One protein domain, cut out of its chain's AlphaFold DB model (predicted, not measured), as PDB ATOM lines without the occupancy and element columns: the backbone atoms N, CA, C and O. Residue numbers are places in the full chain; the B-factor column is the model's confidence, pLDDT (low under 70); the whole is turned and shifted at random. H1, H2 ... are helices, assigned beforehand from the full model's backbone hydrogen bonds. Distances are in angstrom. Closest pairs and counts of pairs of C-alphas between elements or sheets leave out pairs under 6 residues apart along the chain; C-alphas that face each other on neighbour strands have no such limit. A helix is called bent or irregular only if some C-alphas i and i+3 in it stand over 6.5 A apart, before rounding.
ATOM      1  N   PHE A 213      21.654  -6.354   6.155       73.81
ATOM      2  CA  PHE A 213      20.516  -5.467   6.361       73.81
ATOM      3  C   PHE A 213      20.773  -4.129   5.678       73.81
ATOM      4  O   PHE A 213      21.906  -3.650   5.633       73.81
ATOM      5  N   ASN A 214      19.716  -3.509   5.157       77.12
ATOM      6  CA  ASN A 214      19.775  -2.088   4.842       77.12
ATOM      7  C   ASN A 214      19.695  -1.268   6.156       77.12
ATOM      8  O   ASN A 214      19.229  -1.795   7.173       77.12
ATOM      9  N   PRO A 215      20.137   0.004   6.167       75.12
ATOM     10  CA  PRO A 215      20.155   0.821   7.385       75.12
ATOM     11  C   PRO A 215      18.791   0.923   8.083       75.12
ATOM     12  O   PRO A 215      18.718   0.790   9.300       75.12
ATOM     13  N   ALA A 216      17.702   1.036   7.313       73.00
ATOM     14  CA  ALA A 216      16.341   1.092   7.846       73.00
ATOM     15  C   ALA A 216      15.923  -0.207   8.569       73.00
ATOM     16  O   ALA A 216      15.327  -0.154   9.639       73.00
ATOM     17  N   ALA A 217      16.258  -1.384   8.029       71.88
ATOM     18  CA  ALA A 217      15.997  -2.660   8.696       71.88
ATOM     19  C   ALA A 217      16.868  -2.819   9.947       71.88
ATOM     20  O   ALA A 217      16.401  -3.331  10.960       71.88
ATOM     21  N   GLN A 218      18.117  -2.353   9.901       72.69
ATOM     22  CA  GLN A 218      19.016  -2.403  11.050       72.69
ATOM     23  C   GLN A 218      18.496  -1.537  12.208       72.69
ATOM     24  O   GLN A 218      18.494  -2.003  13.346       72.69
ATOM     25  N   GLU A 219      17.982  -0.339  11.916       70.06
ATOM     26  CA  GLU A 219      17.335   0.530  12.904       70.06
ATOM     27  C   GLU A 219      16.146  -0.150  13.584       70.06
ATOM     28  O   GLU A 219      16.004  -0.023  14.794       70.06
ATOM     29  N   VAL A 220      15.337  -0.946  12.882       67.94
ATOM     30  CA  VAL A 220      14.217  -1.683  13.505       67.94
ATOM     31  C   VAL A 220      14.701  -2.727  14.524       67.94
ATOM     32  O   VAL A 220      14.044  -2.954  15.537       67.94
ATOM     33  N   PHE A 221      15.866  -3.345  14.306       66.56
ATOM     34  CA  PHE A 221      16.423  -4.332  15.239       66.56
ATOM     35  C   PHE A 221      17.178  -3.708  16.418       66.56
ATOM     36  O   PHE A 221      17.296  -4.350  17.468       66.56
ATOM     37  N   THR A 222      17.706  -2.491  16.257       64.44
ATOM     38  CA  THR A 222      18.577  -1.843  17.250       64.44
ATOM     39  C   THR A 222      17.934  -0.669  17.982       64.44
ATOM     40  O   THR A 222      18.253  -0.463  19.152       64.44
ATOM     41  N   SER A 223      17.042   0.090  17.341       65.50
ATOM     42  CA  SER A 223      16.390   1.253  17.947       65.50
ATOM     43  C   SER A 223      15.323   0.808  18.940       65.50
ATOM     44  O   SER A 223      14.433   0.013  18.641       65.50
ATOM     45  N   SER A 224      15.454   1.280  20.173       60.03
ATOM     46  CA  SER A 224      14.459   1.100  21.222       60.03
ATOM     47  C   SER A 224      13.619   2.364  21.302       60.03
ATOM     48  O   SER A 224      14.153   3.430  21.612       60.03
ATOM     49  N   SER A 225      12.316   2.251  21.053       67.69
ATOM     50  CA  SER A 225      11.369   3.292  21.448       67.69
ATOM     51  C   SER A 225      10.807   2.954  22.835       67.69
ATOM     52  O   SER A 225      10.791   1.780  23.215       67.69
ATOM     53  N   PRO A 226      10.282   3.929  23.596       62.12
ATOM     54  CA  PRO A 226       9.603   3.653  24.865       62.12
ATOM     55  C   PRO A 226       8.423   2.670  24.738       62.12
ATOM     56  O   PRO A 226       7.987   2.104  25.733       62.12
ATOM     57  N   GLN A 227       7.892   2.485  23.524       69.88
ATOM     58  CA  GLN A 227       6.705   1.676  23.229       69.88
ATOM     59  C   GLN A 227       7.044   0.326  22.576       69.88
ATOM     60  O   GLN A 227       6.226  -0.590  22.603       69.88
ATOM     61  N   THR A 228       8.246   0.179  22.014       70.25
ATOM     62  CA  THR A 228       8.723  -1.040  21.352       70.25
ATOM     63  C   THR A 228      10.183  -1.295  21.728       70.25
ATOM     64  O   THR A 228      11.079  -0.595  21.239       70.25
ATOM     65  N   PRO A 229      10.458  -2.278  22.606       76.06
ATOM     66  CA  PRO A 229      11.830  -2.633  22.928       76.06
ATOM     67  C   PRO A 229      12.509  -3.229  21.689       76.06
ATOM     68  O   PRO A 229      11.915  -4.025  20.963       76.06
ATOM     69  N   SER A 230      13.766  -2.852  21.456       80.50
ATOM     70  CA  SER A 230      14.576  -3.461  20.401       80.50
ATOM     71  C   SER A 230      14.820  -4.943  20.700       80.50
ATOM     72  O   SER A 230      14.774  -5.364  21.857       80.50
ATOM     73  N   LEU A 231      15.148  -5.747  19.682       80.69
ATOM     74  CA  LEU A 231      15.429  -7.179  19.870       80.69
ATOM     75  C   LEU A 231      16.571  -7.404  20.876       80.69
ATOM     76  O   LEU A 231      16.501  -8.279  21.738       80.69
ATOM     77  N   VAL A 232      17.606  -6.561  20.810       82.62
ATOM     78  CA  VAL A 232      18.688  -6.550  21.802       82.62
ATOM     79  C   VAL A 232      18.154  -6.164  23.181       82.62
ATOM     80  O   VAL A 232      18.518  -6.805  24.160       82.62
ATOM     81  N   GLY A 233      17.293  -5.148  23.276       81.50
ATOM     82  CA  GLY A 233      16.671  -4.726  24.533       81.50
ATOM     83  C   GLY A 233      15.820  -5.817  25.186       81.50
ATOM     84  O   GLY A 233      15.828  -5.938  26.406       81.50
ATOM     85  N   MET A 234      15.155  -6.656  24.386       84.50
ATOM     86  CA  MET A 234      14.377  -7.799  24.870       84.50
ATOM     87  C   MET A 234      15.255  -8.947  25.379       84.50
ATOM     88  O   MET A 234      14.919  -9.569  26.381       84.50
ATOM     89  N   LEU A 235      16.368  -9.244  24.700       85.00
ATOM     90  CA  LEU A 235      17.199 -10.422  24.990       85.00
ATOM     91  C   LEU A 235      18.352 -10.142  25.972       85.00
ATOM     92  O   LEU A 235      18.753 -11.021  26.731       85.00
ATOM     93  N   SER A 236      18.872  -8.914  25.996       84.25
ATOM     94  CA  SER A 236      20.000  -8.489  26.841       84.25
ATOM     95  C   SER A 236      19.799  -8.728  28.349       84.25
ATOM     96  O   SER A 236      20.776  -9.107  29.003       84.25
ATOM     97  N   PRO A 237      18.591  -8.570  28.938       84.75
ATOM     98  CA  PRO A 237      18.365  -8.869  30.355       84.75
ATOM     99  C   PRO A 237      18.675 -10.320  30.751       84.75
ATOM    100  O   PRO A 237      19.001 -10.565  31.906       84.75
ATOM    101  N   PHE A 238      18.631 -11.263  29.804       82.50
ATOM    102  CA  PHE A 238      18.920 -12.682  30.047       82.50
ATOM    103  C   PHE A 238      20.415 -13.032  29.928       82.50
ATOM    104  O   PHE A 238      20.825 -14.164  30.192       82.50
ATOM    105  N   CYS A 239      21.261 -12.073  29.542       82.56
ATOM    106  CA  CYS A 239      22.708 -12.250  29.495       82.56
ATOM    107  C   CYS A 239      23.345 -11.941  30.860       82.56
ATOM    108  O   CYS A 239      23.226 -10.828  31.376       82.56
ATOM    109  N   HIS A 240      24.101 -12.904  31.394       74.31
ATOM    110  CA  HIS A 240      24.723 -12.832  32.724       74.31
ATOM    111  C   HIS A 240      26.027 -12.017  32.775       74.31
ATOM    112  O   HIS A 240      26.506 -11.709  33.860       74.31
ATOM    113  N   SER A 241      26.598 -11.658  31.621       75.50
ATOM    114  CA  SER A 241      27.868 -10.930  31.518       75.50
ATOM    115  C   SER A 241      27.796  -9.807  30.483       75.50
ATOM    116  O   SER A 241      26.969  -9.835  29.560       75.50
ATOM    117  N   ARG A 242      28.659  -8.797  30.617       78.69
ATOM    118  CA  ARG A 242      28.773  -7.705  29.635       78.69
ATOM    119  C   ARG A 242      29.265  -8.236  28.285       78.69
ATOM    120  O   ARG A 242      28.692  -7.867  27.262       78.69
ATOM    121  N   LEU A 243      30.229  -9.153  28.283       76.25
ATOM    122  CA  LEU A 243      30.720  -9.826  27.076       76.25
ATOM    123  C   LEU A 243      29.611 -10.605  26.355       76.25
ATOM    124  O   LEU A 243      29.522 -10.557  25.130       76.25
ATOM    125  N   ALA A 244      28.719 -11.278  27.091       78.81
ATOM    126  CA  ALA A 244      27.573 -11.959  26.488       78.81
ATOM    127  C   ALA A 244      26.602 -10.962  25.832       78.81
ATOM    128  O   ALA A 244      26.140 -11.205  24.717       78.81
ATOM    129  N   LYS A 245      26.343  -9.812  26.472       82.06
ATOM    130  CA  LYS A 245      25.520  -8.730  25.894       82.06
ATOM    131  C   LYS A 245      26.152  -8.149  24.628       82.06
ATOM    132  O   LYS A 245      25.459  -7.916  23.640       82.06
ATOM    133  N   GLU A 246      27.464  -7.936  24.635       80.56
ATOM    134  CA  GLU A 246      28.222  -7.475  23.467       80.56
ATOM    135  C   GLU A 246      28.173  -8.508  22.332       80.56
ATOM    136  O   GLU A 246      27.884  -8.159  21.185       80.56
ATOM    137  N   ARG A 247      28.349  -9.796  22.645       82.50
ATOM    138  CA  ARG A 247      28.263 -10.881  21.662       82.50
ATOM    139  C   ARG A 247      26.863 -11.021  21.065       82.50
ATOM    140  O   ARG A 247      26.736 -11.189  19.854       82.50
ATOM    141  N   LEU A 248      25.820 -10.878  21.882       84.12
ATOM    142  CA  LEU A 248      24.429 -10.847  21.431       84.12
ATOM    143  C   LEU A 248      24.195  -9.706  20.429       84.12
ATOM    144  O   LEU A 248      23.647  -9.942  19.353       84.12
ATOM    145  N   ARG A 249      24.665  -8.486  20.729       83.38
ATOM    146  CA  ARG A 249      24.587  -7.348  19.791       83.38
ATOM    147  C   ARG A 249      25.285  -7.658  18.470       83.38
ATOM    148  O   ARG A 249      24.739  -7.361  17.409       83.38
ATOM    149  N   GLN A 250      26.469  -8.270  18.523       83.06
ATOM    150  CA  GLN A 250      27.205  -8.669  17.321       83.06
ATOM    151  C   GLN A 250      26.426  -9.690  16.488       83.06
ATOM    152  O   GLN A 250      26.353  -9.537  15.272       83.06
ATOM    153  N   TRP A 251      25.822 -10.702  17.114       83.44
ATOM    154  CA  TRP A 251      25.044 -11.724  16.407       83.44
ATOM    155  C   TRP A 251      23.759 -11.179  15.787       83.44
ATOM    156  O   TRP A 251      23.420 -11.585  14.681       83.44
ATOM    157  N   VAL A 252      23.084 -10.235  16.450       82.88
ATOM    158  CA  VAL A 252      21.910  -9.550  15.882       82.88
ATOM    159  C   VAL A 252      22.315  -8.661  14.702       82.88
ATOM    160  O   VAL A 252      21.650  -8.663  13.672       82.88
ATOM    161  N   LYS A 253      23.432  -7.930  14.819       79.50
ATOM    162  CA  LYS A 253      23.935  -7.041  13.758       79.50
ATOM    163  C   LYS A 253      24.518  -7.804  12.562       79.50
ATOM    164  O   LYS A 253      24.493  -7.291  11.448       79.50
ATOM    165  N   ARG A 254      25.072  -8.998  12.790       78.81
ATOM    166  CA  ARG A 254      25.708  -9.851  11.772       78.81
ATOM    167  C   ARG A 254      25.210 -11.302  11.879       78.81
ATOM    168  O   ARG A 254      25.971 -12.176  12.313       78.81
ATOM    169  N   PRO A 255      23.954 -11.593  11.492       81.75
ATOM    170  CA  PRO A 255      23.441 -12.959  11.483       81.75
ATOM    171  C   PRO A 255      24.272 -13.821  10.537       81.75
ATOM    172  O   PRO A 255      24.639 -13.365   9.458       81.75
ATOM    173  N   SER A 256      24.602 -15.046  10.935       83.88
ATOM    174  CA  SER A 256      25.318 -15.987  10.063       83.88
ATOM    175  C   SER A 256      24.376 -16.541   8.992       83.88
ATOM    176  O   SER A 256      23.188 -16.699   9.262       83.88
ATOM    177  N   VAL A 257      24.903 -16.842   7.801       83.44
ATOM    178  CA  VAL A 257      24.179 -17.602   6.760       83.44
ATOM    179  C   VAL A 257      24.707 -19.025   6.583       83.44
ATOM    180  O   VAL A 257      24.159 -19.775   5.784       83.44
ATOM    181  N   ASP A 258      25.757 -19.399   7.317       84.31
ATOM    182  CA  ASP A 258      26.335 -20.739   7.266       84.31
ATOM    183  C   ASP A 258      25.367 -21.746   7.922       84.31
ATOM    184  O   ASP A 258      25.123 -21.657   9.135       84.31
TER     185      ASP A 258
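Overview. This is residues 213 to 258 of the 437 residues of the protein "MUTSd domain-containing protein" of Globisporangium ultimum (strain ATCC 200006 / CBS 805.95 / DAOM BR144) (UniProt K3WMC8). Two helices, H2 and H3, fold back on each other side by side as a hairpin, and a short third helix, H1, sits beyond the hairpin's open end, running at shallow tilts to both, with Phe 221 near Leu 231 at the start of H2 and Gln 218 near Lys 253 at the end of H3. The loop from H1 to H2 swings out around Pro 226, and the last residues run out the other way to Asp 258, so that loop and tail lie at opposite far ends of a flat outline. The printed part has 46 residues with three named helices, H1, H2 and H3 in that order, and no named strand; the class is all helix. It is only just compact, close to loose, with a radius of gyration of the C-alphas of 11.1 A, and the C-alphas span 33 by 29 by 12 A.

Arrangement. Go along from Phe 213 and you first meet H1, residues 215 to 222. After a short link of 8 residues comes H2, residues 231 to 238. H1 and H2 touch, and their closest C-alphas, those of Phe 221 and Leu 231, are 5.5 A apart. They run the same way at a shallow tilt of 24 degrees, with their centres 15.4 A apart. A tight link of 3 residues then leads to H3, residues 242 to 253. H2 and H3 touch and form a helical hairpin: look at the C-alphas of Ser 236 and Lys 245, their closest, 5.6 A apart. They run opposite ways at a shallow tilt of 26 degrees. H1 and H3 are close but not clearly touching, with the closest C-alphas, those of Gln 218 and Lys 253, 7.3 A apart. They run opposite ways at a shallow tilt of 34 degrees, only just short of steep. In H1 and H3 every O i to N i+4 pair is within hydrogen-bond range; in H2 it is 2 of 4.

Along the chain. Find C-alpha 215 at (20.155, 0.821, 7.385); from there H1 runs 10.3 A to C-alpha 222. Find C-alpha 231 at (15.429, -7.179, 19.870), where H2 begins; it runs 12.1 A to C-alpha 238. H2 is only just irregular: C-alphas 234 and 237 are 6.9 A apart. H3, the longest helix with 12 residues, runs 16.6 A from C-alpha 242 to C-alpha 253 at (23.935, -7.041, 13.758).

Size, cuts and confidence. The two C-alphas farthest apart are those of Pro 226 and Asp 258, at 34.4 A, while those of Phe 213 and Asp 258, first and last printed, are 16.4 A apart. The printed part has no cut, and no link between the helices is long. Look in the B-factor column at residues 220 to 227, of which 220 to 222 belong to H1: these 8 are under 70, against a mean pLDDT of the printed part of 77.2.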